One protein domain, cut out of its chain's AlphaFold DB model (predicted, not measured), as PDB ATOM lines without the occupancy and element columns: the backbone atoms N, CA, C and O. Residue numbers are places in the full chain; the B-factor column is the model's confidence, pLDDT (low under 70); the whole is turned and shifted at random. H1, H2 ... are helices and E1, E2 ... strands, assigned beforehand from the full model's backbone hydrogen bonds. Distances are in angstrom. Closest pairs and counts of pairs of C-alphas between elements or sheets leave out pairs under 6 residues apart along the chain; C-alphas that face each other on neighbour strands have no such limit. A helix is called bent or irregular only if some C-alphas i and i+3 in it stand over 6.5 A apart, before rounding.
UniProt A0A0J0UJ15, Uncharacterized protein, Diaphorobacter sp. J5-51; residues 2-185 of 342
ATOM      1  N   GLY A   2      80.784 107.097  90.960       85.19
ATOM      2  CA  GLY A   2      80.573 106.343  92.203       85.19
ATOM      3  C   GLY A   2      81.654 105.290  92.423       85.19
ATOM      4  O   GLY A   2      82.418 104.986  91.507       85.19
ATOM      5  N   SER A   3      81.736 104.761  93.637       92.44
ATOM      6  CA  SER A   3      82.583 103.608  93.940       92.44
ATOM      7  C   SER A   3      81.842 102.688  94.896       92.44
ATOM      8  O   SER A   3      81.444 103.108  95.983       92.44
ATOM      9  N   THR A   4      81.777 101.410  94.553       96.25
ATOM     10  CA  THR A   4      81.357 100.367  95.481       96.25
ATOM     11  C   THR A   4      82.491 100.096  96.461       96.25
ATOM     12  O   THR A   4      83.614  99.768  96.066       96.25
ATOM     13  N   ILE A   5      82.206 100.228  97.753       97.62
ATOM     14  CA  ILE A   5      83.131  99.862  98.819       97.62
ATOM     15  C   ILE A   5      82.797  98.456  99.297       97.62
ATOM     16  O   ILE A   5      81.709  98.237  99.821       97.62
ATOM     17  N   THR A   6      83.740  97.528  99.156       97.56
ATOM     18  CA  THR A   6      83.642  96.169  99.706       97.56
ATOM     19  C   THR A   6      84.237  96.100 101.111       97.56
ATOM     20  O   THR A   6      85.304  96.669 101.385       97.56
ATOM     21  N   THR A   7      83.541  95.413 102.016       97.06
ATOM     22  CA  THR A   7      83.923  95.250 103.429       97.06
ATOM     23  C   THR A   7      83.983  93.793 103.873       97.06
ATOM     24  O   THR A   7      84.706  93.493 104.822       97.06
ATOM     25  N   GLY A   8      83.321  92.881 103.157       97.00
ATOM     26  CA  GLY A   8      83.258  91.461 103.493       97.00
ATOM     27  C   GLY A   8      82.977  90.592 102.271       97.00
ATOM     28  O   GLY A   8      82.383  91.047 101.295       97.00
ATOM     29  N   LYS A   9      83.432  89.338 102.313       98.12
ATOM     30  CA  LYS A   9      83.194  88.320 101.281       98.12
ATOM     31  C   LYS A   9      82.826  87.012 101.954       98.12
ATOM     32  O   LYS A   9      83.394  86.684 102.992       98.12
ATOM     33  N   LEU A  10      81.893  86.287 101.356       98.44
ATOM     34  CA  LEU A  10      81.449  84.993 101.839       98.44
ATOM     35  C   LEU A  10      81.068  84.127 100.642       98.44
ATOM     36  O   LEU A  10      80.190  84.493  99.864       98.44
ATOM     37  N   ALA A  11      81.714  82.973 100.502       98.44
ATOM     38  CA  ALA A  11      81.224  81.924  99.615       98.44
ATOM     39  C   ALA A  11      80.414  80.920 100.436       98.44
ATOM     40  O   ALA A  11      80.893  80.440 101.466       98.44
ATOM     41  N   SER A  12      79.219  80.574  99.969       98.12
ATOM     42  CA  SER A  12      78.468  79.425 100.470       98.12
ATOM     43  C   SER A  12      78.280  78.398  99.367       98.12
ATOM     44  O   SER A  12      78.244  78.756  98.188       98.12
ATOM     45  N   ALA A  13      78.139  77.131  99.739       98.12
ATOM     46  CA  ALA A  13      77.918  76.065  98.778       98.12
ATOM     47  C   ALA A  13      77.032  74.949  99.332       98.12
ATOM     48  O   ALA A  13      76.971  74.727 100.544       98.12
ATOM     49  N   TYR A  14      76.389  74.222  98.425       97.38
ATOM     50  CA  TYR A  14      75.714  72.955  98.697       97.38
ATOM     51  C   TYR A  14      75.918  71.996  97.528       97.38
ATOM     52  O   TYR A  14      76.348  72.397  96.445       97.38
ATOM     53  N   LYS A  15      75.637  70.716  97.764       96.88
ATOM     54  CA  LYS A  15      75.711  69.662  96.756       96.88
ATOM     55  C   LYS A  15      74.295  69.200  96.430       96.88
ATOM     56  O   LYS A  15      73.549  68.852  97.344       96.88
ATOM     57  N   ASP A  16      73.928  69.214  95.154       93.81
ATOM     58  CA  ASP A  16      72.617  68.731  94.728       93.81
ATOM     59  C   ASP A  16      72.551  67.191  94.678       93.81
ATOM     60  O   ASP A  16      73.536  66.488  94.933       93.81
ATOM     61  N   ALA A  17      71.376  66.656  94.334       89.81
ATOM     62  CA  ALA A  17      71.156  65.214  94.228       89.81
ATOM     63  C   ALA A  17      71.985  64.539  93.114       89.81
ATOM     64  O   ALA A  17      72.293  63.354  93.218       89.81
ATOM     65  N   SER A  18      72.367  65.281  92.067       91.38
ATOM     66  CA  SER A  18      73.240  64.789  90.988       91.38
ATOM     67  C   SER A  18      74.723  64.795  91.376       91.38
ATOM     68  O   SER A  18      75.562  64.174  90.725       91.38
ATOM     69  N   GLY A  19      75.045  65.474  92.474       92.56
ATOM     70  CA  GLY A  19      76.381  65.622  93.005       92.56
ATOM     71  C   GLY A  19      77.127  66.859  92.514       92.56
ATOM     72  O   GLY A  19      78.307  67.006  92.847       92.56
ATOM     73  N   VAL A  20      76.461  67.754  91.782       95.44
ATOM     74  CA  VAL A  20      77.009  69.057  91.392       95.44
ATOM     75  C   VAL A  20      77.046  69.972  92.613       95.44
ATOM     76  O   VAL A  20      76.127  69.982  93.433       95.44
ATOM     77  N   ILE A  21      78.133  70.733  92.750       97.56
ATOM     78  CA  ILE A  21      78.282  71.734  93.809       97.56
ATOM     79  C   ILE A  21      77.860  73.095  93.263       97.56
ATOM     80  O   ILE A  21      78.444  73.596  92.299       97.56
ATOM     81  N   TRP A  22      76.883  73.702  93.924       97.88
ATOM     82  CA  TRP A  22      76.357  75.021  93.606       97.88
ATOM     83  C   TRP A  22      76.882  76.040  94.606       97.88
ATOM     84  O   TRP A  22      76.797  75.833  95.815       97.88
ATOM     85  N   TYR A  23      77.416  77.147  94.096       98.25
ATOM     86  CA  TYR A  23      77.983  78.230  94.886       98.25
ATOM     87  C   TYR A  23      77.068  79.449  94.867       98.25
ATOM     88  O   TYR A  23      76.557  79.841  93.819       98.25
ATOM     89  N   SER A  24      76.937  80.097  96.021       98.06
ATOM     90  CA  SER A  24      76.450  81.473  96.137       98.06
ATOM     91  C   SER A  24      77.583  82.349  96.660       98.06
ATOM     92  O   SER A  24      78.218  82.013  97.663       98.06
ATOM     93  N   LEU A  25      77.854  83.466  95.987       98.50
ATOM     94  CA  LEU A  25      78.851  84.437  96.438       98.50
ATOM     95  C   LEU A  25      78.138  85.661  96.994       98.50
ATOM     96  O   LEU A  25      77.333  86.280  96.296       98.50
ATOM     97  N   TYR A  26      78.473  86.032  98.225       98.44
ATOM     98  CA  TYR A  26      77.942  87.211  98.890       98.44
ATOM     99  C   TYR A  26      79.044  88.221  99.155       98.44
ATOM    100  O   TYR A  26      80.098  87.886  99.698       98.44
ATOM    101  N   GLU A  27      78.775  89.473  98.818       97.81
ATOM    102  CA  GLU A  27      79.664  90.586  99.119       97.81
ATOM    103  C   GLU A  27      78.956  91.573 100.039       97.81
ATOM    104  O   GLU A  27      77.799  91.935  99.813       97.81
ATOM    105  N   GLU A  28      79.646  91.982 101.101       97.81
ATOM    106  CA  GLU A  28      79.200  93.066 101.963       97.81
ATOM    107  C   GLU A  28      79.722  94.381 101.399       97.81
ATOM    108  O   GLU A  28      80.936  94.562 101.249       97.81
ATOM    109  N   MET A  29      78.809  95.286 101.052       96.50
ATOM    110  CA  MET A  29      79.174  96.505 100.343       96.50
ATOM    111  C   MET A  29      78.264  97.697 100.635       96.50
ATOM    112  O   MET A  29      77.151  97.548 101.138       96.50
ATOM    113  N   TYR A  30      78.746  98.891 100.292       96.44
ATOM    114  CA  TYR A  30      77.958 100.123 100.209       96.44
ATOM    115  C   TYR A  30      78.468 101.014  99.066       96.44
ATOM    116  O   TYR A  30      79.630 100.921  98.670       96.44
ATOM    117  N   GLU A  31      77.613 101.891  98.540       95.12
ATOM    118  CA  GLU A  31      78.026 102.921  97.580       95.12
ATOM    119  C   GLU A  31      78.646 104.103  98.332       95.12
ATOM    120  O   GLU A  31      78.026 104.666  99.235       95.12
ATOM    121  N   LYS A  32      79.862 104.497  97.944       93.75
ATOM    122  CA  LYS A  32      80.646 105.561  98.588       93.75
ATOM    123  C   LYS A  32      79.935 106.917  98.613       93.75
ATOM    124  O   LYS A  32      80.223 107.738  99.474       93.75
ATOM    125  N   ASN A  33      79.057 107.183  97.650       94.06
ATOM    126  CA  ASN A  33      78.334 108.453  97.580       94.06
ATOM    127  C   ASN A  33      76.980 108.434  98.314       94.06
ATOM    128  O   ASN A  33      76.311 109.466  98.363       94.06
ATOM    129  N   CYS A  34      76.566 107.296  98.884       92.81
ATOM    130  CA  CYS A  34      75.282 107.145  99.568       92.81
ATOM    131  C   CYS A  34      75.462 107.140 101.092       92.81
ATOM    132  O   CYS A  34      76.083 106.235 101.646       92.81
ATOM    133  N   TYR A  35      74.861 108.113 101.780       92.50
ATOM    134  CA  TYR A  35      74.950 108.256 103.236       92.50
ATOM    135  C   TYR A  35      73.630 107.866 103.926       92.50
ATOM    136  O   TYR A  35      72.563 108.170 103.391       92.50
ATOM    137  N   PRO A  36      73.673 107.247 105.124       93.75
ATOM    138  CA  PRO A  36      74.866 106.802 105.853       93.75
ATOM    139  C   PRO A  36      75.512 105.548 105.235       93.75
ATOM    140  O   PRO A  36      74.814 104.670 104.726       93.75
ATOM    141  N   HIS A  37      76.843 105.427 105.343       95.38
ATOM    142  CA  HIS A  37      77.601 104.253 104.887       95.38
ATOM    143  C   HIS A  37      77.274 103.017 105.732       95.38
ATOM    144  O   HIS A  37      77.975 102.702 106.694       95.38
ATOM    145  N   THR A  38      76.204 102.320 105.363       94.69
ATOM    146  CA  THR A  38      75.747 101.097 106.028       94.69
ATOM    147  C   THR A  38      76.020  99.914 105.104       94.69
ATOM    148  O   THR A  38      75.279  99.742 104.133       94.69
ATOM    149  N   PRO A  39      77.082  99.122 105.353       95.62
ATOM    150  CA  PRO A  39      77.364  97.934 104.560       95.62
ATOM    151  C   PRO A  39      76.193  96.951 104.606       95.62
ATOM    152  O   PRO A  39      75.550  96.784 105.644       95.62
ATOM    153  N   LYS A  40      75.911  96.306 103.474       95.50
ATOM    154  CA  LYS A  40      74.893  95.260 103.367       95.50
ATOM    155  C   LYS A  40      75.437  94.083 102.582       95.50
ATOM    156  O   LYS A  40      76.054  94.268 101.535       95.50
ATOM    157  N   TRP A  41      75.161  92.885 103.081       97.56
ATOM    158  CA  TRP A  41      75.402  91.649 102.353       97.56
ATOM    159  C   TRP A  41      74.433  91.517 101.185       97.56
ATOM    160  O   TRP A  41      73.231  91.743 101.329       97.56
ATOM    161  N   CYS A  42      74.966  91.131 100.035       95.81
ATOM    162  CA  CYS A  42      74.217  90.978  98.802       95.81
ATOM    163  C   CYS A  42      74.721  89.747  98.050       95.81
ATOM    164  O   CYS A  42      75.933  89.568  97.930       95.81
ATOM    165  N   CYS A  43      73.812  88.916  97.533       97.25
ATOM    166  CA  CYS A  43      74.186  87.810  96.658       97.25
ATOM    167  C   CYS A  43      74.574  88.358  95.278       97.25
ATOM    168  O   CYS A  43      73.751  88.903  94.540       97.25
ATOM    169  N   ILE A  44      75.847  88.234  94.924       96.88
ATOM    170  CA  ILE A  44      76.407  88.785  93.688       96.88
ATOM    171  C   ILE A  44      76.562  87.734  92.581       96.88
ATOM    172  O   ILE A  44      76.826  88.098  91.427       96.88
ATOM    173  N   TYR A  45      76.418  86.451  92.928       97.81
ATOM    174  CA  TYR A  45      76.520  85.317  92.015       97.81
ATOM    175  C   TYR A  45      75.825  84.069  92.573       97.81
ATOM    176  O   TYR A  45      75.954  83.787  93.765       97.81
ATOM    177  N   PHE A  46      75.196  83.294  91.688       97.62
ATOM    178  CA  PHE A  46      74.755  81.923  91.933       97.62
ATOM    179  C   PHE A  46      75.083  81.038  90.721       97.62
ATOM    180  O   PHE A  46      74.825  81.440  89.583       97.62
ATOM    181  N   GLY A  47      75.644  79.849  90.954       97.06
ATOM    182  CA  GLY A  47      75.943  78.877  89.900       97.06
ATOM    183  C   GLY A  47      77.123  77.946  90.208       97.06
ATOM    184  O   GLY A  47      77.561  77.832  91.352       97.06
ATOM    185  N   ALA A  48      77.618  77.255  89.179       96.25
ATOM    186  CA  ALA A  48      78.745  76.324  89.275       96.25
ATOM    187  C   ALA A  48      80.111  77.037  89.374       96.25
ATOM    188  O   ALA A  48      80.235  78.245  89.161       96.25
ATOM    189  N   LEU A  49      81.160  76.277  89.693       95.62
ATOM    190  CA  LEU A  49      82.488  76.810  90.011       95.62
ATOM    191  C   LEU A  49      83.113  77.636  88.874       95.62
ATOM    192  O   LEU A  49      83.713  78.680  89.132       95.62
ATOM    193  N   GLU A  50      83.000  77.174  87.632       95.00
ATOM    194  CA  GLU A  50      83.621  77.797  86.463       95.00
ATOM    195  C   GLU A  50      83.091  79.221  86.266       95.00
ATOM    196  O   GLU A  50      83.859  80.184  86.233       95.00
ATOM    197  N   ALA A  51      81.765  79.370  86.252       96.00
ATOM    198  CA  ALA A  51      81.114  80.668  86.125       96.00
ATOM    199  C   ALA A  51      81.268  81.533  87.398       96.00
ATOM    200  O   ALA A  51      81.262  82.765  87.305       96.00
ATOM    201  N   ALA A  52      81.473  80.932  88.578       97.25
ATOM    202  CA  ALA A  52      81.838  81.675  89.786       97.25
ATOM    203  C   ALA A  52      83.213  82.343  89.626       97.25
ATOM    204  O   ALA A  52      83.375  83.523  89.942       97.25
ATOM    205  N   ILE A  53      84.199  81.611  89.097       97.19
ATOM    206  CA  ILE A  53      85.548  82.130  88.835       97.19
ATOM    207  C   ILE A  53      85.507  83.217  87.761       97.19
ATOM    208  O   ILE A  53      86.059  84.294  87.985       97.19
ATOM    209  N   GLU A  54      84.798  82.996  86.655       97.19
ATOM    210  CA  GLU A  54      84.567  84.026  85.633       97.19
ATOM    211  C   GLU A  54      84.027  85.325  86.263       97.19
ATOM    212  O   GLU A  54      84.566  86.416  86.049       97.19
ATOM    213  N   LYS A  55      83.004  85.215  87.122       97.31
ATOM    214  CA  LYS A  55      82.392  86.362  87.803       97.31
ATOM    215  C   LYS A  55      83.362  87.085  88.737       97.31
ATOM    216  O   LYS A  55      83.376  88.318  88.769       97.31
ATOM    217  N   ILE A  56      84.181  86.339  89.478       98.00
ATOM    218  CA  ILE A  56      85.209  86.895  90.367       98.00
ATOM    219  C   ILE A  56      86.214  87.729  89.569       98.00
ATOM    220  O   ILE A  56      86.529  88.844  89.981       98.00
ATOM    221  N   PHE A  57      86.687  87.236  88.422       98.12
ATOM    222  CA  PHE A  57      87.610  87.983  87.562       98.12
ATOM    223  C   PHE A  57      86.926  89.201  86.935       98.12
ATOM    224  O   PHE A  57      87.484  90.301  86.962       98.12
ATOM    225  N   LYS A  58      85.673  89.056  86.485       96.81
ATOM    226  CA  LYS A  58      84.866  90.173  85.979       96.81
ATOM    227  C   LYS A  58      84.711  91.300  87.001       96.81
ATOM    228  O   LYS A  58      84.800  92.462  86.626       96.81
ATOM    229  N   TYR A  59      84.501  90.999  88.281       96.25
ATOM    230  CA  TYR A  59      84.468  92.035  89.323       96.25
ATOM    231  C   TYR A  59      85.860  92.501  89.749       96.25
ATOM    232  O   TYR A  59      86.043  93.681  90.045       96.25
ATOM    233  N   GLY A  60      86.862  91.623  89.702       97.38
ATOM    234  CA  GLY A  60      88.261  91.983  89.918       97.38
ATOM    235  C   GLY A  60      88.734  93.078  88.965       97.38
ATOM    236  O   GLY A  60      89.407  94.004  89.407       97.38
ATOM    237  N   SER A  61      88.308  93.054  87.699       97.00
ATOM    238  CA  SER A  61      88.651  94.099  86.720       97.00
ATOM    239  C   SER A  61      88.172  95.501  87.125       97.00
ATOM    240  O   SER A  61      88.827  96.494  86.813       97.00
ATOM    241  N   SER A  62      87.080  95.598  87.895       95.94
ATOM    242  CA  SER A  62      86.529  96.876  88.374       95.94
ATOM    243  C   SER A  62      87.420  97.568  89.414       95.94
ATOM    244  O   SER A  62      87.212  98.746  89.720       95.94
ATOM    245  N   CYS A  63      88.424  96.861  89.942       96.50
ATOM    246  CA  CYS A  63      89.447  97.426  90.817       96.50
ATOM    247  C   CYS A  63      90.368  98.404  90.067       96.50
ATOM    248  O   CYS A  63      90.701  99.455  90.610       96.50
ATOM    249  N   GLU A  64      90.735  98.106  88.812       94.25
ATOM    250  CA  GLU A  64      91.712  98.905  88.048       94.25
ATOM    251  C   GLU A  64      91.176 100.308  87.715       94.25
ATOM    252  O   GLU A  64      91.910 101.288  87.791       94.25
ATOM    253  N   GLY A  65      89.877 100.425  87.416       87.44
ATOM    254  CA  GLY A  65      89.205 101.714  87.196       87.44
ATOM    255  C   GLY A  65      88.768 102.431  88.483       87.44
ATOM    256  O   GLY A  65      88.133 103.481  88.417       87.44
ATOM    257  N   GLY A  66      89.035 101.856  89.662       92.31
ATOM    258  CA  GLY A  66      88.642 102.422  90.956       92.31
ATOM    259  C   GLY A  66      87.135 102.396  91.248       92.31
ATOM    260  O   GLY A  66      86.685 103.077  92.175       92.31
ATOM    261  N   MET A  67      86.351 101.630  90.482       94.88
ATOM    262  CA  MET A  67      84.909 101.460  90.706       94.88
ATOM    263  C   MET A  67      84.631 100.510  91.871       94.88
ATOM    264  O   MET A  67      83.636 100.679  92.570       94.88
ATOM    265  N   LEU A  68      85.532  99.557  92.121       96.62
ATOM    266  CA  LEU A  68      85.516  98.687  93.293       96.62
ATOM    267  C   LEU A  68      86.709  98.994  94.197       96.62
ATOM    268  O   LEU A  68      87.858  99.015  93.754       96.62
ATOM    269  N   ARG A  69      86.438  99.261  95.473       96.31
ATOM    270  CA  ARG A  69      87.430  99.764  96.430       96.31
ATOM    271  C   ARG A  69      87.268  99.120  97.797       96.31
ATOM    272  O   ARG A  69      86.188  98.665  98.156       96.31
ATOM    273  N   SER A  70      88.337  99.114  98.583       95.38
ATOM    274  CA  SER A  70      88.250  98.770 100.002       95.38
ATOM    275  C   SER A  70      87.851 100.003 100.815       95.38
ATOM    276  O   SER A  70      87.968 101.144 100.354       95.38
ATOM    277  N   ARG A  71      87.453  99.797 102.074       92.75
ATOM    278  CA  ARG A  71      87.235 100.905 103.020       92.75
ATOM    279  C   ARG A  71      88.492 101.768 103.218       92.75
ATOM    280  O   ARG A  71      88.370 102.964 103.457       92.75
ATOM    281  N   SER A  72      89.683 101.176 103.098       90.69
ATOM    282  CA  SER A  72      90.968 101.871 103.244       90.69
ATOM    283  C   SER A  72      91.457 102.570 101.973       90.69
ATOM    284  O   SER A  72      92.419 103.330 102.043       90.69
ATOM    285  N   GLY A  73      90.815 102.363 100.818       91.94
ATOM    286  CA  GLY A  73      91.145 103.086  99.595       91.94
ATOM    287  C   GLY A  73      91.191 102.212  98.348       91.94
ATOM    288  O   GLY A  73      90.204 101.571  97.995       91.94
ATOM    289  N   ALA A  74      92.283 102.312  97.591       93.50
ATOM    290  CA  ALA A  74      92.461 101.535  96.369       93.50
ATOM    291  C   ALA A  74      92.564 100.039  96.700       93.50
ATOM    292  O   ALA A  74      93.187  99.650  97.689       93.50
ATOM    293  N   LEU A  75      91.954  99.208  95.862       95.31
ATOM    294  CA  LEU A  75      92.014  97.758  95.962       95.31
ATOM    295  C   LEU A  75      92.694  97.230  94.704       95.31
ATOM    296  O   LEU A  75      92.361  97.665  93.611       95.31
ATOM    297  N   LEU A  76      93.652  96.317  94.855       96.69
ATOM    298  CA  LEU A  76      94.270  95.635  93.717       96.69
ATOM    299  C   LEU A  76      93.413  94.438  93.307       96.69
ATOM    300  O   LEU A  76      92.969  93.679  94.179       96.69
ATOM    301  N   ALA A  77      93.242  94.231  91.999       97.38
ATOM    302  CA  ALA A  77      92.489  93.103  91.458       97.38
ATOM    303  C   ALA A  77      93.026  91.760  91.973       97.38
ATOM    304  O   ALA A  77      92.253  90.877  92.341       97.38
ATOM    305  N   GLU A  78      94.348  91.627  92.094       96.94
ATOM    306  CA  GLU A  78      94.995  90.413  92.586       96.94
ATOM    307  C   GLU A  78      94.564  90.071  94.016       96.94
ATOM    308  O   GLU A  78      94.292  88.914  94.326       96.94
ATOM    309  N   ASN A  79      94.458  91.083  94.881       96.75
ATOM    310  CA  ASN A  79      94.044  90.901  96.272       96.75
ATOM    311  C   ASN A  79      92.552  90.568  96.363       96.75
ATOM    312  O   ASN A  79      92.155  89.715  97.160       96.75
ATOM    313  N   TYR A  80      91.734  91.220  95.532       97.94
ATOM    314  CA  TYR A  80      90.310  90.932  95.430       97.94
ATOM    315  C   TYR A  80      90.067  89.480  94.997       97.94
ATOM    316  O   TYR A  80      89.384  88.736  95.704       97.94
ATOM    317  N   ILE A  81      90.693  89.042  93.903       98.12
ATOM    318  CA  ILE A  81      90.583  87.672  93.392       98.12
ATOM    319  C   ILE A  81      91.111  86.679  94.434       98.12
ATOM    320  O   ILE A  81      90.396  85.748  94.800       98.12
ATOM    321  N   ALA A  82      92.303  86.903  94.997       96.75
ATOM    322  CA  ALA A  82      92.883  86.020  96.012       96.75
ATOM    323  C   ALA A  82      91.967  85.826  97.229       96.75
ATOM    324  O   ALA A  82      91.875  84.722  97.767       96.75
ATOM    325  N   SER A  83      91.276  86.887  97.664       97.06
ATOM    326  CA  SER A  83      90.328  86.799  98.775       97.06
ATOM    327  C   SER A  83      89.121  85.915  98.447       97.06
ATOM    328  O   SER A  83      88.757  85.072  99.262       97.06
ATOM    329  N   TRP A  84      88.574  86.014  97.234       98.12
ATOM    330  CA  TRP A  84      87.489  85.148  96.776       98.12
ATOM    331  C   TRP A  84      87.913  83.696  96.591       98.12
ATOM    332  O   TRP A  84      87.177  82.788  96.967       98.12
ATOM    333  N   LEU A  85      89.110  83.456  96.057       96.69
ATOM    334  CA  LEU A  85      89.627  82.096  95.916       96.69
ATOM    335  C   LEU A  85      89.833  81.418  97.277       96.69
ATOM    336  O   LEU A  85      89.628  80.212  97.392       96.69
ATOM    337  N   ARG A  86      90.187  82.189  98.315       95.88
ATOM    338  CA  ARG A  86      90.247  81.695  99.697       95.88
ATOM    339  C   ARG A  86      88.863  81.322 100.226       95.88
ATOM    340  O   ARG A  86      88.731  80.267 100.835       95.88
ATOM    341  N   GLU A  87      87.852  82.152  99.968       97.69
ATOM    342  CA  GLU A  87      86.462  81.850 100.335       97.69
ATOM    343  C   GLU A  87      85.955  80.583  99.632       97.69
ATOM    344  O   GLU A  87      85.405  79.699 100.282       97.69
ATOM    345  N   LEU A  88      86.218  80.440  98.329       97.25
ATOM    346  CA  LEU A  88      85.845  79.251  97.556       97.25
ATOM    347  C   LEU A  88      86.551  77.974  98.021       97.25
ATOM    348  O   LEU A  88      85.998  76.894  97.850       97.25
ATOM    349  N   ALA A  89      87.760  78.059  98.580       95.88
ATOM    350  CA  ALA A  89      88.486  76.887  99.075       95.88
ATOM    351  C   ALA A  89      87.867  76.294 100.353       95.88
ATOM    352  O   ALA A  89      88.072  75.120 100.650       95.88
ATOM    353  N   ASN A  90      87.123  77.097 101.116       96.62
ATOM    354  CA  ASN A  90      86.455  76.666 102.339       96.62
ATOM    355  C   ASN A  90      85.129  77.430 102.506       96.62
ATOM    356  O   ASN A  90      85.040  78.321 103.358       96.62
ATOM    357  N   PRO A  91      84.112  77.148 101.675       98.06
ATOM    358  CA  PRO A  91      82.842  77.859 101.729       98.06
ATOM    359  C   PRO A  91      82.079  77.499 103.008       98.06
ATOM    360  O   PRO A  91      82.350  76.481 103.648       98.06
ATOM    361  N   VAL A  92      81.109  78.323 103.396       98.06
ATOM    362  CA  VAL A  92      80.114  77.913 104.398       98.06
ATOM    363  C   VAL A  92      79.080  76.984 103.778       98.06
ATOM    364  O   VAL A  92      78.795  77.058 102.580       98.06
ATOM    365  N   HIS A  93      78.512  76.096 104.585       96.19
ATOM    366  CA  HIS A  93      77.385  75.293 104.144       96.19
ATOM    367  C   HIS A  93      76.176  76.196 103.862       96.19
ATOM    368  O   HIS A  93      75.840  77.065 104.666       96.19
ATOM    369  N   HIS A  94      75.558  76.005 102.702       92.25
ATOM    370  CA  HIS A  94      74.306  76.638 102.319       92.25
ATOM    371  C   HIS A  94      73.176  75.628 102.498       92.25
ATOM    372  O   HIS A  94      73.290  74.516 101.991       92.25
ATOM    373  N   ASP A  95      72.110  76.020 103.190       92.06
ATOM    374  CA  ASP A  95      70.879  75.235 103.249       92.06
ATOM    375  C   ASP A  95      69.971  75.678 102.088       92.06
ATOM    376  O   ASP A  95      69.507  76.823 102.094       92.06
ATOM    377  N   PRO A  96      69.811  74.860 101.030       92.12
ATOM    378  CA  PRO A  96      69.118  75.276  99.820       92.12
ATOM    379  C   PRO A  96      67.612  75.400 100.071       92.12
ATOM    380  O   PRO A  96      66.909  74.410 100.262       92.12
ATOM    381  N   GLY A  97      67.116  76.636 100.025       93.56
ATOM    382  CA  GLY A  97      65.695  76.955 100.148       93.56
ATOM    383  C   GLY A  97      64.956  76.981  98.807       93.56
ATOM    384  O   GLY A  97      65.315  76.299  97.842       93.56
ATOM    385  N   THR A  98      63.915  77.807  98.740       96.31
ATOM    386  CA  THR A  98      63.190  78.123  97.507       96.31
ATOM    387  C   THR A  98      63.483  79.549  97.045       96.31
ATOM    388  O   THR A  98      63.841  80.420  97.837       96.31
ATOM    389  N   VAL A  99      63.329  79.794  95.744       96.56
ATOM    390  CA  VAL A  99      63.359  81.127  95.139       96.56
ATOM    391  C   VAL A  99      62.016  81.430  94.489       96.56
ATOM    392  O   VAL A  99      61.472  80.608  93.753       96.56
ATOM    393  N   THR A 100      61.476  82.621  94.731       97.75
ATOM    394  CA  THR A 100      60.189  83.035  94.161       97.75
ATOM    395  C   THR A 100      60.391  83.789  92.850       97.75
ATOM    396  O   THR A 100      61.054  84.824  92.798       97.75
ATOM    397  N   LEU A 101      59.756  83.303  91.789       98.00
ATOM    398  CA  LEU A 101      59.616  83.986  90.513       98.00
ATOM    399  C   LEU A 101      58.297  84.759  90.471       98.00
ATOM    400  O   LEU A 101      57.226  84.206  90.701       98.00
ATOM    401  N   LYS A 102      58.377  86.042  90.135       97.38
ATOM    402  CA  LYS A 102      57.263  86.949  89.895       97.38
ATOM    403  C   LYS A 102      57.670  88.024  88.889       97.38
ATOM    404  O   LYS A 102      58.688  88.700  89.063       97.38
ATOM    405  N   VAL A 103      56.834  88.210  87.869       97.94
ATOM    406  CA  VAL A 103      56.983  89.307  86.908       97.94
ATOM    407  C   VAL A 103      56.269  90.548  87.437       97.94
ATOM    408  O   VAL A 103      55.126  90.462  87.881       97.94
ATOM    409  N   SER A 104      56.948  91.697  87.448       96.88
ATOM    410  CA  SER A 104      56.312  92.995  87.724       96.88
ATOM    411  C   SER A 104      57.198  94.165  87.295       96.88
ATOM    412  O   SER A 104      58.400  94.000  87.093       96.88
ATOM    413  N   ASP A 105      56.629  95.370  87.268       95.00
ATOM    414  CA  ASP A 105      57.350  96.610  86.936       95.00
ATOM    415  C   ASP A 105      58.258  97.126  88.065       95.00
ATOM    416  O   ASP A 105      58.975  98.115  87.907       95.00
ATOM    417  N   SER A 106      58.257  96.470  89.229       92.56
ATOM    418  CA  SER A 106      59.136  96.850  90.331       92.56
ATOM    419  C   SER A 106      60.598  96.612  89.966       92.56
ATOM    420  O   SER A 106      60.988  95.518  89.556       92.56
ATOM    421  N   TRP A 107      61.464  97.588  90.246       85.75
ATOM    422  CA  TRP A 107      62.911  97.396  90.102       85.75
ATOM    423  C   TRP A 107      63.453  96.284  91.016       85.75
ATOM    424  O   TRP A 107      64.526  95.750  90.737       85.75
ATOM    425  N   ARG A 108      62.715  95.917  92.079       88.56
ATOM    426  CA  ARG A 108      63.015  94.804  92.999       88.56
ATOM    427  C   ARG A 108      62.330  93.491  92.617       88.56
ATOM    428  O   ARG A 108      62.481  92.522  93.348       88.56
ATOM    429  N   ALA A 109      61.571  93.449  91.521       93.75
ATOM    430  CA  ALA A 109      60.971  92.209  91.043       93.75
ATOM    431  C   ALA A 109      62.050  91.145  90.818       93.75
ATOM    432  O   ALA A 109      63.165  91.477  90.392       93.75
ATOM    433  N   SER A 110      61.710  89.873  91.031       96.31
ATOM    434  CA  SER A 110      62.598  88.787  90.618       96.31
ATOM    435  C   SER A 110      62.820  88.841  89.104       96.31
ATOM    436  O   SER A 110      63.945  88.697  88.645       96.31
ATOM    437  N   ILE A 111      61.768  89.134  88.328       97.44
ATOM    438  CA  ILE A 111      61.834  89.320  86.877       97.44
ATOM    439  C   ILE A 111      61.147  90.652  86.532       97.44
ATOM    440  O   ILE A 111      59.921  90.740  86.566       97.44
ATOM    441  N   PRO A 112      61.899  91.723  86.230       96.69
ATOM    442  CA  PRO A 112      61.319  92.950  85.696       96.69
ATOM    443  C   PRO A 112      60.614  92.694  84.359       96.69
ATOM    444  O   PRO A 112      61.124  91.927  83.543       96.69
ATOM    445  N   THR A 113      59.499  93.381  84.097       96.19
ATOM    446  CA  THR A 113      58.727  93.246  82.842       96.19
ATOM    447  C   THR A 113      59.596  93.422  81.591       96.19
ATOM    448  O   THR A 113      59.451  92.682  80.624       96.19
ATOM    449  N   THR A 114      60.582  94.324  81.635       94.50
ATOM    450  CA  THR A 114      61.531  94.572  80.531       94.50
ATOM    451  C   THR A 114      62.462  93.399  80.211       94.50
ATOM    452  O   THR A 114      63.124  93.412  79.180       94.50
ATOM    453  N   GLN A 115      62.540  92.394  81.086       95.44
ATOM    454  CA  GLN A 115      63.358  91.188  80.924       95.44
ATOM    455  C   GLN A 115      62.505  89.907  80.896       95.44
ATOM    456  O   GLN A 115      63.056  88.805  80.911       95.44
ATOM    457  N   ALA A 116      61.173  90.032  80.851       96.00
ATOM    458  CA  ALA A 116      60.257  88.897  80.924       96.00
ATOM    459  C   ALA A 116      60.441  87.924  79.751       96.00
ATOM    460  O   ALA A 116      60.597  86.729  79.985       96.00
ATOM    461  N   ASP A 117      60.524  88.419  78.513       96.38
ATOM    462  CA  ASP A 117      60.669  87.563  77.326       96.38
ATOM    463  C   ASP A 117      61.960  86.733  77.353       96.38
ATOM    464  O   ASP A 117      61.944  85.534  77.062       96.38
ATOM    465  N   ALA A 118      63.071  87.339  77.781       96.06
ATOM    466  CA  ALA A 118      64.337  86.632  77.954       96.06
ATOM    467  C   ALA A 118      64.237  85.553  79.048       96.06
ATOM    468  O   ALA A 118      64.702  84.427  78.858       96.06
ATOM    469  N   ALA A 119      63.582  85.861  80.173       97.00
ATOM    470  CA  ALA A 119      63.346  84.893  81.241       97.00
ATOM    471  C   ALA A 119      62.428  83.742  80.787       97.00
ATOM    472  O   ALA A 119      62.706  82.582  81.092       97.00
ATOM    473  N   TYR A 120      61.378  84.028  80.010       97.62
ATOM    474  CA  TYR A 120      60.487  83.014  79.442       97.62
ATOM    475  C   TYR A 120      61.213  82.091  78.465       97.62
ATOM    476  O   TYR A 120      61.008  80.878  78.509       97.62
ATOM    477  N   ALA A 121      62.091  82.631  77.617       97.00
ATOM    478  CA  ALA A 121      62.908  81.822  76.717       97.00
ATOM    479  C   ALA A 121      63.831  80.866  77.494       97.00
ATOM    480  O   ALA A 121      63.953  79.693  77.132       97.00
ATOM    481  N   ILE A 122      64.434  81.337  78.593       97.56
ATOM    482  CA  ILE A 122      65.248  80.495  79.480       97.56
ATOM    483  C   ILE A 122      64.385  79.403  80.122       97.56
ATOM    484  O   ILE A 122      64.726  78.231  80.000       97.56
ATOM    485  N   LEU A 123      63.262  79.756  80.753       97.88
ATOM    486  CA  LEU A 123      62.362  78.793  81.400       97.88
ATOM    487  C   LEU A 123      61.900  77.700  80.426       97.88
ATOM    488  O   LEU A 123      62.046  76.514  80.720       97.88
ATOM    489  N   SER A 124      61.428  78.083  79.237       97.81
ATOM    490  CA  SER A 124      60.996  77.143  78.195       97.81
ATOM    491  C   SER A 124      62.126  76.213  77.747       97.81
ATOM    492  O   SER A 124      61.905  75.013  77.596       97.81
ATOM    493  N   ARG A 125      63.357  76.724  77.594       97.19
ATOM    494  CA  ARG A 125      64.531  75.907  77.232       97.19
ATOM    495  C   ARG A 125      64.835  74.822  78.267       97.19
ATOM    496  O   ARG A 125      65.329  73.761  77.900       97.19
ATOM    497  N   PHE A 126      64.548  75.082  79.540       97.06
ATOM    498  CA  PHE A 126      64.709  74.116  80.630       97.06
ATOM    499  C   PHE A 126      63.459  73.251  80.874       97.06
ATOM    500  O   PHE A 126      63.452  72.459  81.808       97.06
ATOM    501  N   GLY A 127      62.410  73.374  80.051       97.62
ATOM    502  CA  GLY A 127      61.184  72.579  80.174       97.62
ATOM    503  C   GLY A 127      60.124  73.156  81.119       97.62
ATOM    504  O   GLY A 127      59.153  72.473  81.428       97.62
ATOM    505  N   TYR A 128      60.254  74.415  81.548       97.69
ATOM    506  CA  TYR A 128      59.327  75.083  82.475       97.69
ATOM    507  C   TYR A 128      58.248  75.907  81.749       97.69
ATOM    508  O   TYR A 128      57.832  76.959  82.234       97.69
ATOM    509  N   SER A 129      57.761  75.449  80.591       97.00
ATOM    510  CA  SER A 129      56.731  76.170  79.820       97.00
ATOM    511  C   SER A 129      55.443  76.392  80.623       97.00
ATOM    512  O   SER A 129      54.875  77.476  80.575       97.00
ATOM    513  N   GLY A 130      55.036  75.426  81.456       97.00
ATOM    514  CA  GLY A 130      53.882  75.612  82.347       97.00
ATOM    515  C   GLY A 130      54.093  76.716  83.393       97.00
ATOM    516  O   GLY A 130      53.149  77.408  83.762       97.00
ATOM    517  N   VAL A 131      55.334  76.950  83.834       97.81
ATOM    518  CA  VAL A 131      55.663  78.078  84.725       97.81
ATOM    519  C   VAL A 131      55.588  79.404  83.974       97.81
ATOM    520  O   VAL A 131      55.162  80.403  84.548       97.81
ATOM    521  N   VAL A 132      55.953  79.431  82.689       98.19
ATOM    522  CA  VAL A 132      55.799  80.630  81.851       98.19
ATOM    523  C   VAL A 132      54.338  81.072  81.799       98.19
ATOM    524  O   VAL A 132      54.070  82.260  81.974       98.19
ATOM    525  N   ASP A 133      53.402  80.137  81.631       97.94
ATOM    526  CA  ASP A 133      51.967  80.447  81.615       97.94
ATOM    527  C   ASP A 133      51.505  81.034  82.958       97.94
ATOM    528  O   ASP A 133      50.892  82.101  82.992       97.94
ATOM    529  N   VAL A 134      51.916  80.425  84.078       97.56
ATOM    530  CA  VAL A 134      51.647  80.940  85.437       97.56
ATOM    531  C   VAL A 134      52.169  82.372  85.615       97.56
ATOM    532  O   VAL A 134      51.463  83.234  86.143       97.56
ATOM    533  N   LEU A 135      53.392  82.654  85.159       97.69
ATOM    534  CA  LEU A 135      53.994  83.984  85.274       97.69
ATOM    535  C   LEU A 135      53.301  85.021  84.378       97.69
ATOM    536  O   LEU A 135      53.186  86.179  84.781       97.69
ATOM    537  N   LYS A 136      52.834  84.633  83.185       97.06
ATOM    538  CA  LYS A 136      52.061  85.506  82.280       97.06
ATOM    539  C   LYS A 136      50.689  85.863  82.843       97.06
ATOM    540  O   LYS A 136      50.208  86.968  82.615       97.06
ATOM    541  N   GLU A 137      50.095  84.976  83.636       96.38
ATOM    542  CA  GLU A 137      48.886  85.262  84.420       96.38
ATOM    543  C   GLU A 137      49.147  86.190  85.625       96.38
ATOM    544  O   GLU A 137      48.229  86.498  86.385       96.38
ATOM    545  N   GLY A 138      50.394  86.629  85.841       94.50
ATOM    546  CA  GLY A 138      50.783  87.504  86.949       94.50
ATOM    547  C   GLY A 138      50.918  86.788  88.298       94.50
ATOM    548  O   GLY A 138      51.081  87.444  89.332       94.50
ATOM    549  N   LYS A 139      50.857  85.452  88.312       97.00
ATOM    550  CA  LYS A 139      51.025  84.640  89.522       97.00
ATOM    551  C   LYS A 139      52.506  84.400  89.805       97.00
ATOM    552  O   LYS A 139      53.342  84.436  88.906       97.00
ATOM    553  N   ALA A 140      52.828  84.173  91.075       97.38
ATOM    554  CA  ALA A 140      54.174  83.789  91.480       97.38
ATOM    555  C   ALA A 140      54.364  82.268  91.381       97.38
ATOM    556  O   ALA A 140      53.400  81.510  91.492       97.38
ATOM    557  N   HIS A 141      55.608  81.833  91.211       98.19
ATOM    558  CA  HIS A 141      55.990  80.424  91.228       98.19
ATOM    559  C   HIS A 141      57.273  80.236  92.033       98.19
ATOM    560  O   HIS A 141      58.172  81.068  91.949       98.19
ATOM    561  N   GLU A 142      57.377  79.157  92.799       98.19
ATOM    562  CA  GLU A 142      58.579  78.845  93.570       98.19
ATOM    563  C   GLU A 142      59.406  77.778  92.864       98.19
ATOM    564  O   GLU A 142      58.872  76.764  92.426       98.19
ATOM    565  N   LEU A 143      60.714  78.004  92.789       97.75
ATOM    566  CA  LEU A 143      61.685  76.999  92.374       97.75
ATOM    567  C   LEU A 143      62.488  76.547  93.590       97.75
ATOM    568  O   LEU A 143      62.900  77.362  94.414       97.75
ATOM    569  N   SER A 144      62.745  75.252  93.695       97.00
ATOM    570  CA  SER A 144      63.620  74.672  94.705       97.00
ATOM    571  C   SER A 144      65.076  74.859  94.300       97.00
ATOM    572  O   SER A 144      65.501  74.372  93.258       97.00
ATOM    573  N   MET A 145      65.899  75.470  95.151       95.62
ATOM    574  CA  MET A 145      67.343  75.513  94.897       95.62
ATOM    575  C   MET A 145      67.944  74.103  94.843       95.62
ATOM    576  O   MET A 145      68.890  73.869  94.100       95.62
ATOM    577  N   GLN A 146      67.382  73.130  95.561       95.69
ATOM    578  CA  GLN A 146      67.890  71.759  95.552       95.69
ATOM    579  C   GLN A 146      67.645  71.029  94.218       95.69
ATOM    580  O   GLN A 146      68.459  70.188  93.833       95.69
ATOM    581  N   HIS A 147      66.546  71.329  93.518       95.56
ATOM    582  CA  HIS A 147      66.123  70.596  92.314       95.56
ATOM    583  C   HIS A 147      66.240  71.410  91.021       95.56
ATOM    584  O   HIS A 147      66.544  70.856  89.969       95.56
ATOM    585  N   ASP A 148      66.068  72.724  91.111       97.12
ATOM    586  CA  ASP A 148      65.959  73.640  89.977       97.12
ATOM    587  C   ASP A 148      67.216  74.520  89.821       97.12
ATOM    588  O   ASP A 148      67.219  75.496  89.067       97.12
ATOM    589  N   ALA A 149      68.317  74.187  90.507       96.81
ATOM    590  CA  ALA A 149      69.563  74.955  90.461       96.81
ATOM    591  C   ALA A 149      70.047  75.300  89.034       96.81
ATOM    592  O   ALA A 149      70.426  76.456  88.822       96.81
ATOM    593  N   PRO A 150      69.986  74.396  88.028       96.81
ATOM    594  CA  PRO A 150      70.394  74.736  86.666       96.81
ATOM    595  C   PRO A 150      69.583  75.879  86.041       96.81
ATOM    596  O   PRO A 150      70.165  76.781  85.434       96.81
ATOM    597  N   VAL A 151      68.254  75.878  86.204       97.44
ATOM    598  CA  VAL A 151      67.398  76.936  85.645       97.44
ATOM    599  C   VAL A 151      67.525  78.231  86.451       97.44
ATOM    600  O   VAL A 151      67.576  79.307  85.859       97.44
ATOM    601  N   ILE A 152      67.698  78.149  87.776       97.44
ATOM    602  CA  ILE A 152      67.969  79.319  88.627       97.44
ATOM    603  C   ILE A 152      69.303  79.970  88.228       97.44
ATOM    604  O   ILE A 152      69.363  81.185  88.053       97.44
ATOM    605  N   ALA A 153      70.361  79.184  88.014       96.94
ATOM    606  CA  ALA A 153      71.659  79.688  87.566       96.94
ATOM    607  C   ALA A 153      71.598  80.272  86.145       96.94
ATOM    608  O   ALA A 153      72.260  81.268  85.859       96.94
ATOM    609  N   ALA A 154      70.776  79.711  85.256       97.06
ATOM    610  CA  ALA A 154      70.551  80.297  83.939       97.06
ATOM    611  C   ALA A 154      69.792  81.632  84.015       97.06
ATOM    612  O   ALA A 154      70.108  82.549  83.259       97.06
ATOM    613  N   LEU A 155      68.824  81.752  84.928       97.31
ATOM    614  CA  LEU A 155      68.021  82.958  85.127       97.31
ATOM    615  C   LEU A 155      68.747  84.061  85.889       97.31
ATOM    616  O   LEU A 155      68.496  85.221  85.598       97.31
ATOM    617  N   PHE A 156      69.613  83.740  86.850       97.06
ATOM    618  CA  PHE A 156      70.190  84.715  87.790       97.06
ATOM    619  C   PHE A 156      71.722  84.660  87.903       97.06
ATOM    620  O   PHE A 156      72.315  85.344  88.739       97.06
ATOM    621  N   GLY A 157      72.377  83.824  87.096       92.81
ATOM    622  CA  GLY A 157      73.833  83.731  87.007       92.81
ATOM    623  C   GLY A 157      74.436  84.804  86.095       92.81
ATOM    624  O   GLY A 157      73.986  85.946  86.039       92.81
ATOM    625  N   ASN A 158      75.500  84.460  85.365       90.00
ATOM    626  CA  ASN A 158      76.244  85.444  84.568       90.00
ATOM    627  C   ASN A 158      75.534  85.884  83.274       90.00
ATOM    628  O   ASN A 158      75.785  86.997  82.815       90.00
ATOM    629  N   ALA A 159      74.678  85.035  82.691       80.62
ATOM    630  CA  ALA A 159      74.231  85.164  81.300       80.62
ATOM    631  C   ALA A 159      72.949  85.991  81.082       80.62
ATOM    632  O   ALA A 159      72.735  86.488  79.982       80.62
ATOM    633  N   SER A 160      72.086  86.135  82.089       82.56
ATOM    634  CA  SER A 160      70.728  86.679  81.907       82.56
ATOM    635  C   SER A 160      70.603  88.195  82.076       82.56
ATOM    636  O   SER A 160      69.585  88.766  81.698       82.56
ATOM    637  N   GLY A 161      71.585  88.847  82.706       85.88
ATOM    638  CA  GLY A 161      71.475  90.245  83.142       85.88
ATOM    639  C   GLY A 161      70.676  90.451  84.443       85.88
ATOM    640  O   GLY A 161      70.744  91.531  85.034       85.88
ATOM    641  N   LEU A 162      69.996  89.420  84.957       94.19
ATOM    642  CA  LEU A 162      69.323  89.458  86.255       94.19
ATOM    643  C   LEU A 162      70.301  89.076  87.369       94.19
ATOM    644  O   LEU A 162      70.934  88.027  87.333       94.19
ATOM    645  N   GLY A 163      70.415  89.931  88.386       93.62
ATOM    646  CA  GLY A 163      71.255  89.651  89.549       93.62
ATOM    647  C   GLY A 163      70.589  88.672  90.529       93.62
ATOM    648  O   GLY A 163      69.388  88.798  90.772       93.62
ATOM    649  N   PRO A 164      71.350  87.763  91.164       96.25
ATOM    650  CA  PRO A 164      70.795  86.769  92.083       96.25
ATOM    651  C   PRO A 164      70.303  87.366  93.400       96.25
ATOM    652  O   PRO A 164      69.409  86.800  94.017       96.25
ATOM    653  N   TRP A 165      70.774  88.557  93.787       95.50
ATOM    654  CA  TRP A 165      70.227  89.339  94.905       95.50
ATOM    655  C   TRP A 165      68.719  89.591  94.832       95.50
ATOM    656  O   TRP A 165      68.119  89.972  95.833       95.50
ATOM    657  N   ARG A 166      68.107  89.429  93.651       95.56
ATOM    658  CA  ARG A 166      66.662  89.560  93.459       95.56
ATOM    659  C   ARG A 166      65.862  88.428  94.102       95.56
ATOM    660  O   ARG A 166      64.668  88.603  94.312       95.56
ATOM    661  N   VAL A 167      66.491  87.275  94.329       96.19
ATOM    662  CA  VAL A 167      65.812  86.047  94.770       96.19
ATOM    663  C   VAL A 167      66.560  85.275  95.854       96.19
ATOM    664  O   VAL A 167      65.939  84.527  96.598       96.19
ATOM    665  N   ILE A 168      67.876  85.454  95.962       95.25
ATOM    666  CA  ILE A 168      68.704  84.872  97.016       95.25
ATOM    667  C   ILE A 168      69.013  85.983  98.013       95.25
ATOM    668  O   ILE A 168      69.890  86.830  97.801       95.25
ATOM    669  N   GLU A 169      68.245  85.977  99.094       88.12
ATOM    670  CA  GLU A 169      68.373  86.908 100.207       88.12
ATOM    671  C   GLU A 169      69.221  86.295 101.333       88.12
ATOM    672  O   GLU A 169      69.432  85.091 101.380       88.12
ATOM    673  N   HIS A 170      69.703  87.142 102.247       90.69
ATOM    674  CA  HIS A 170      70.424  86.765 103.472       90.69
ATOM    675  C   HIS A 170      71.703  85.924 103.285       90.69
ATOM    676  O   HIS A 170      71.689  84.712 103.098       90.69
ATOM    677  N   ALA A 171      72.860  86.563 103.467       94.50
ATOM    678  CA  ALA A 171      74.121  85.834 103.543       94.50
ATOM    679  C   ALA A 171      74.170  84.931 104.798       94.50
ATOM    680  O   ALA A 171      73.908  85.421 105.903       94.50
ATOM    681  N   PRO A 172      74.575  83.653 104.676       95.44
ATOM    682  CA  PRO A 172      74.676  82.719 105.800       95.44
ATOM    683  C   PRO A 172      75.949  82.958 106.638       95.44
ATOM    684  O   PRO A 172      76.803  82.086 106.779       95.44
ATOM    685  N   VAL A 173      76.102  84.162 107.199       94.88
ATOM    686  CA  VAL A 173      77.334  84.631 107.873       94.88
ATOM    687  C   VAL A 173      77.731  83.823 109.115       94.88
ATOM    688  O   VAL A 173      78.897  83.834 109.499       94.88
ATOM    689  N   TYR A 174      76.780  83.110 109.724       94.12
ATOM    690  CA  TYR A 174      76.997  82.281 110.915       94.12
ATOM    691  C   TYR A 174      77.029  80.776 110.615       94.12
ATOM    692  O   TYR A 174      77.154  79.973 111.539       94.12
ATOM    693  N   ALA A 175      76.898  80.372 109.348       95.38
ATOM    694  CA  ALA A 175      76.914  78.961 108.982       95.38
ATOM    695  C   ALA A 175      78.317  78.347 109.124       95.38
ATOM    696  O   ALA A 175      79.345  79.007 108.953       95.38
ATOM    697  N   GLY A 176      78.357  77.045 109.421       96.88
ATOM    698  CA  GLY A 176      79.602  76.292 109.541       96.88
ATOM    699  C   GLY A 176      80.349  76.191 108.209       96.88
ATOM    700  O   GLY A 176      79.749  75.972 107.155       96.88
ATOM    701  N   ARG A 177      81.677  76.328 108.252       97.25
ATOM    702  CA  ARG A 177      82.567  76.126 107.098       97.25
ATOM    703  C   ARG A 177      82.637  74.640 106.728       97.25
ATOM    704  O   ARG A 177      82.728  73.794 107.614       97.25
ATOM    705  N   ASN A 178      82.627  74.324 105.435       95.88
ATOM    706  CA  ASN A 178      82.697  72.957 104.927       95.88
ATOM    707  C   ASN A 178      83.642  72.864 103.719       95.88
ATOM    708  O   ASN A 178      83.241  73.037 102.567       95.88
ATOM    709  N   ALA A 179      84.899  72.511 103.984       94.62
ATOM    710  CA  ALA A 179      85.935  72.384 102.961       94.62
ATOM    711  C   ALA A 179      85.657  71.278 101.925       94.62
ATOM    712  O   ALA A 179      86.210  71.331 100.830       94.62
ATOM    713  N   SER A 180      84.791  70.297 102.220       94.62
ATOM    714  CA  SER A 180      84.439  69.247 101.246       94.62
ATOM    715  C   SER A 180      83.584  69.768 100.085       94.62
ATOM    716  O   SER A 180      83.538  69.145  99.028       94.62
ATOM    717  N   LEU A 181      82.951  70.931 100.268       95.75
ATOM    718  CA  LEU A 181      82.222  71.661  99.233       95.75
ATOM    719  C   LEU A 181      83.099  72.704  98.529       95.75
ATOM    720  O   LEU A 181      82.614  73.429  97.668       95.75
ATOM    721  N   GLY A 182      84.366  72.830  98.930       93.69
ATOM    722  CA  GLY A 182      85.270  73.854  98.435       93.69
ATOM    723  C   GLY A 182      85.981  73.481  97.140       93.69
ATOM    724  O   GLY A 182      86.181  72.313  96.792       93.69
ATOM    725  N   ARG A 183      86.455  74.513  96.443       88.94
ATOM    726  CA  ARG A 183      87.354  74.376  95.301       88.94
ATOM    727  C   ARG A 183      88.656  73.703  95.737       88.94
ATOM    728  O   ARG A 183      89.433  74.255  96.515       88.94
ATOM    729  N   SER A 184      88.964  72.566  95.121       77.56
ATOM    730  CA  SER A 184      90.269  71.913  95.248       77.56
ATOM    731  C   SER A 184      91.257  72.473  94.219       77.56
ATOM    732  O   SER A 184      91.151  72.195  93.027       77.56
ATOM    733  N   ALA A 185      92.251  73.251  94.656       67.75
ATOM    734  CA  ALA A 185      93.358  73.646  93.784       67.75
ATOM    735  C   ALA A 185      94.327  72.462  93.613       67.75
ATOM    736  O   ALA A 185      95.036  72.087  94.553       67.75
TER     737      ALA A 185
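Overview. This is residues 2 to 185 of the 342 residues of an uncharacterized protein of Diaphorobacter sp. J5-51 (UniProt A0A0J0UJ15). A strongly twisted sheet of four strands, E3 E2 E1 E4, has H1 and H2 side by side over one face, while H5 packs on the opposite face at E3 and E2. H5 also belongs to a second, smaller lobe, where the short strand pair E5 and E6 and the helical hairpin H3 and H4 lie away from the large sheet; residues 157 to 185, with no named element, run from H5 back to the first lobe. The printed part has 184 residues, with five named helices and six named strands in the order E1 E2 E3 H1 E4 H2 E5 H3 H4 E6 H5. The large sheet is mixed, the sheet E5 E6 antiparallel, and the class is mixed, helices and strands. The whole is compact, with a radius of gyration of the C-alphas of 16.8 A and spans of 49 by 39 by 26 A.

Along the chain. In the large sheet, E1 is residues 4 to 15, 31.2 A from first to last C-alpha, and begins at C-alpha 4 (81.357, 100.367, 95.481); it bends by 74 degrees at residue 7. E2 is residues 21 to 31, 31.4 A, E3 residues 40 to 47, 21.2 A, and E4 residues 68 to 70. H1, residues 49 to 63, is 21.8 A long and begins at C-alpha 49 (82.488, 76.810, 90.011). H2 is residues 77 to 89, 18.4 A. In the second lobe, E5 is residues 98 to 101 and E6 residues 141 to 144. H3 is residues 113 to 125, 19.1 A, H4 residues 129 to 136, and H5 residues 145 to 156, 12.0 A, ending at C-alpha 156 (70.190, 84.715, 87.790). H3 and H5 are irregular: C-alphas 114 and 117 are 7.8 A apart, and C-alphas 147 and 150 are 8.2 A apart.

Arrangement. E1, E2 and E3 form a meander, each strand the antiparallel neighbour of the one before, with hairpins E1 and E2, and E2 and E3. N 10 and O 26 are 2.9 A apart between E1 and E2; N 25 and O 45 are 2.9 A apart between E3 and E2. The edge strand E4 is parallel to E1, with N 6 and O 69 at 2.9 A. E3, H1 and E4 make a split strand-helix-strand unit, two strands that run the same way with E2 and E1 between them in the sheet; its crossover is right-handed. H1 is on the sheet at a height of 8.5 A, along the strands, and H2 is on the same face at 9.3 A, over E2 and E1. H1 and H2 touch at a shallow tilt of 27 degrees, opposite ways, their closest C-alphas being those of Gly 60 and Ala 77, 4.6 A apart. H5 is on the opposite face, over E2, at a height of 7.9 A; its closest C-alphas to E3 are those of Ala 153 and Gly 47, 4.9 A apart. H5 touches H3 with residues 151 to 155 alone, at a steep tilt of 52 degrees; the closest C-alphas are those of Leu 155 and Ala 119, 6.4 A apart. H3 and H4, a helical hairpin, touch at a shallow tilt of 13 degrees, opposite ways, with the C-alphas of Tyr 120 and Val 132 closest at 5.8 A. The closest C-alphas of H4 and E6 are those of Val 131 and His 141, 6.9 A apart. E5 and E6 are antiparallel, with N 101 and O 141 at 2.7 A. H1 and H5 are apart. Every O i to N i+4 pair is within hydrogen-bond range in H2 and H4; the counts are 9 of 11 in H1, 7 of 9 in H3 and 5 of 8 in H5.

Size, cuts and confidence. The C-alphas of Ser 72 and Gly 130, the two farthest apart, are 50.0 A apart. The printed part has no cut, and the link from E5 to H3 is long, with 11 residues. The mean pLDDT of the printed part is 95.4; residue 185 is under 70.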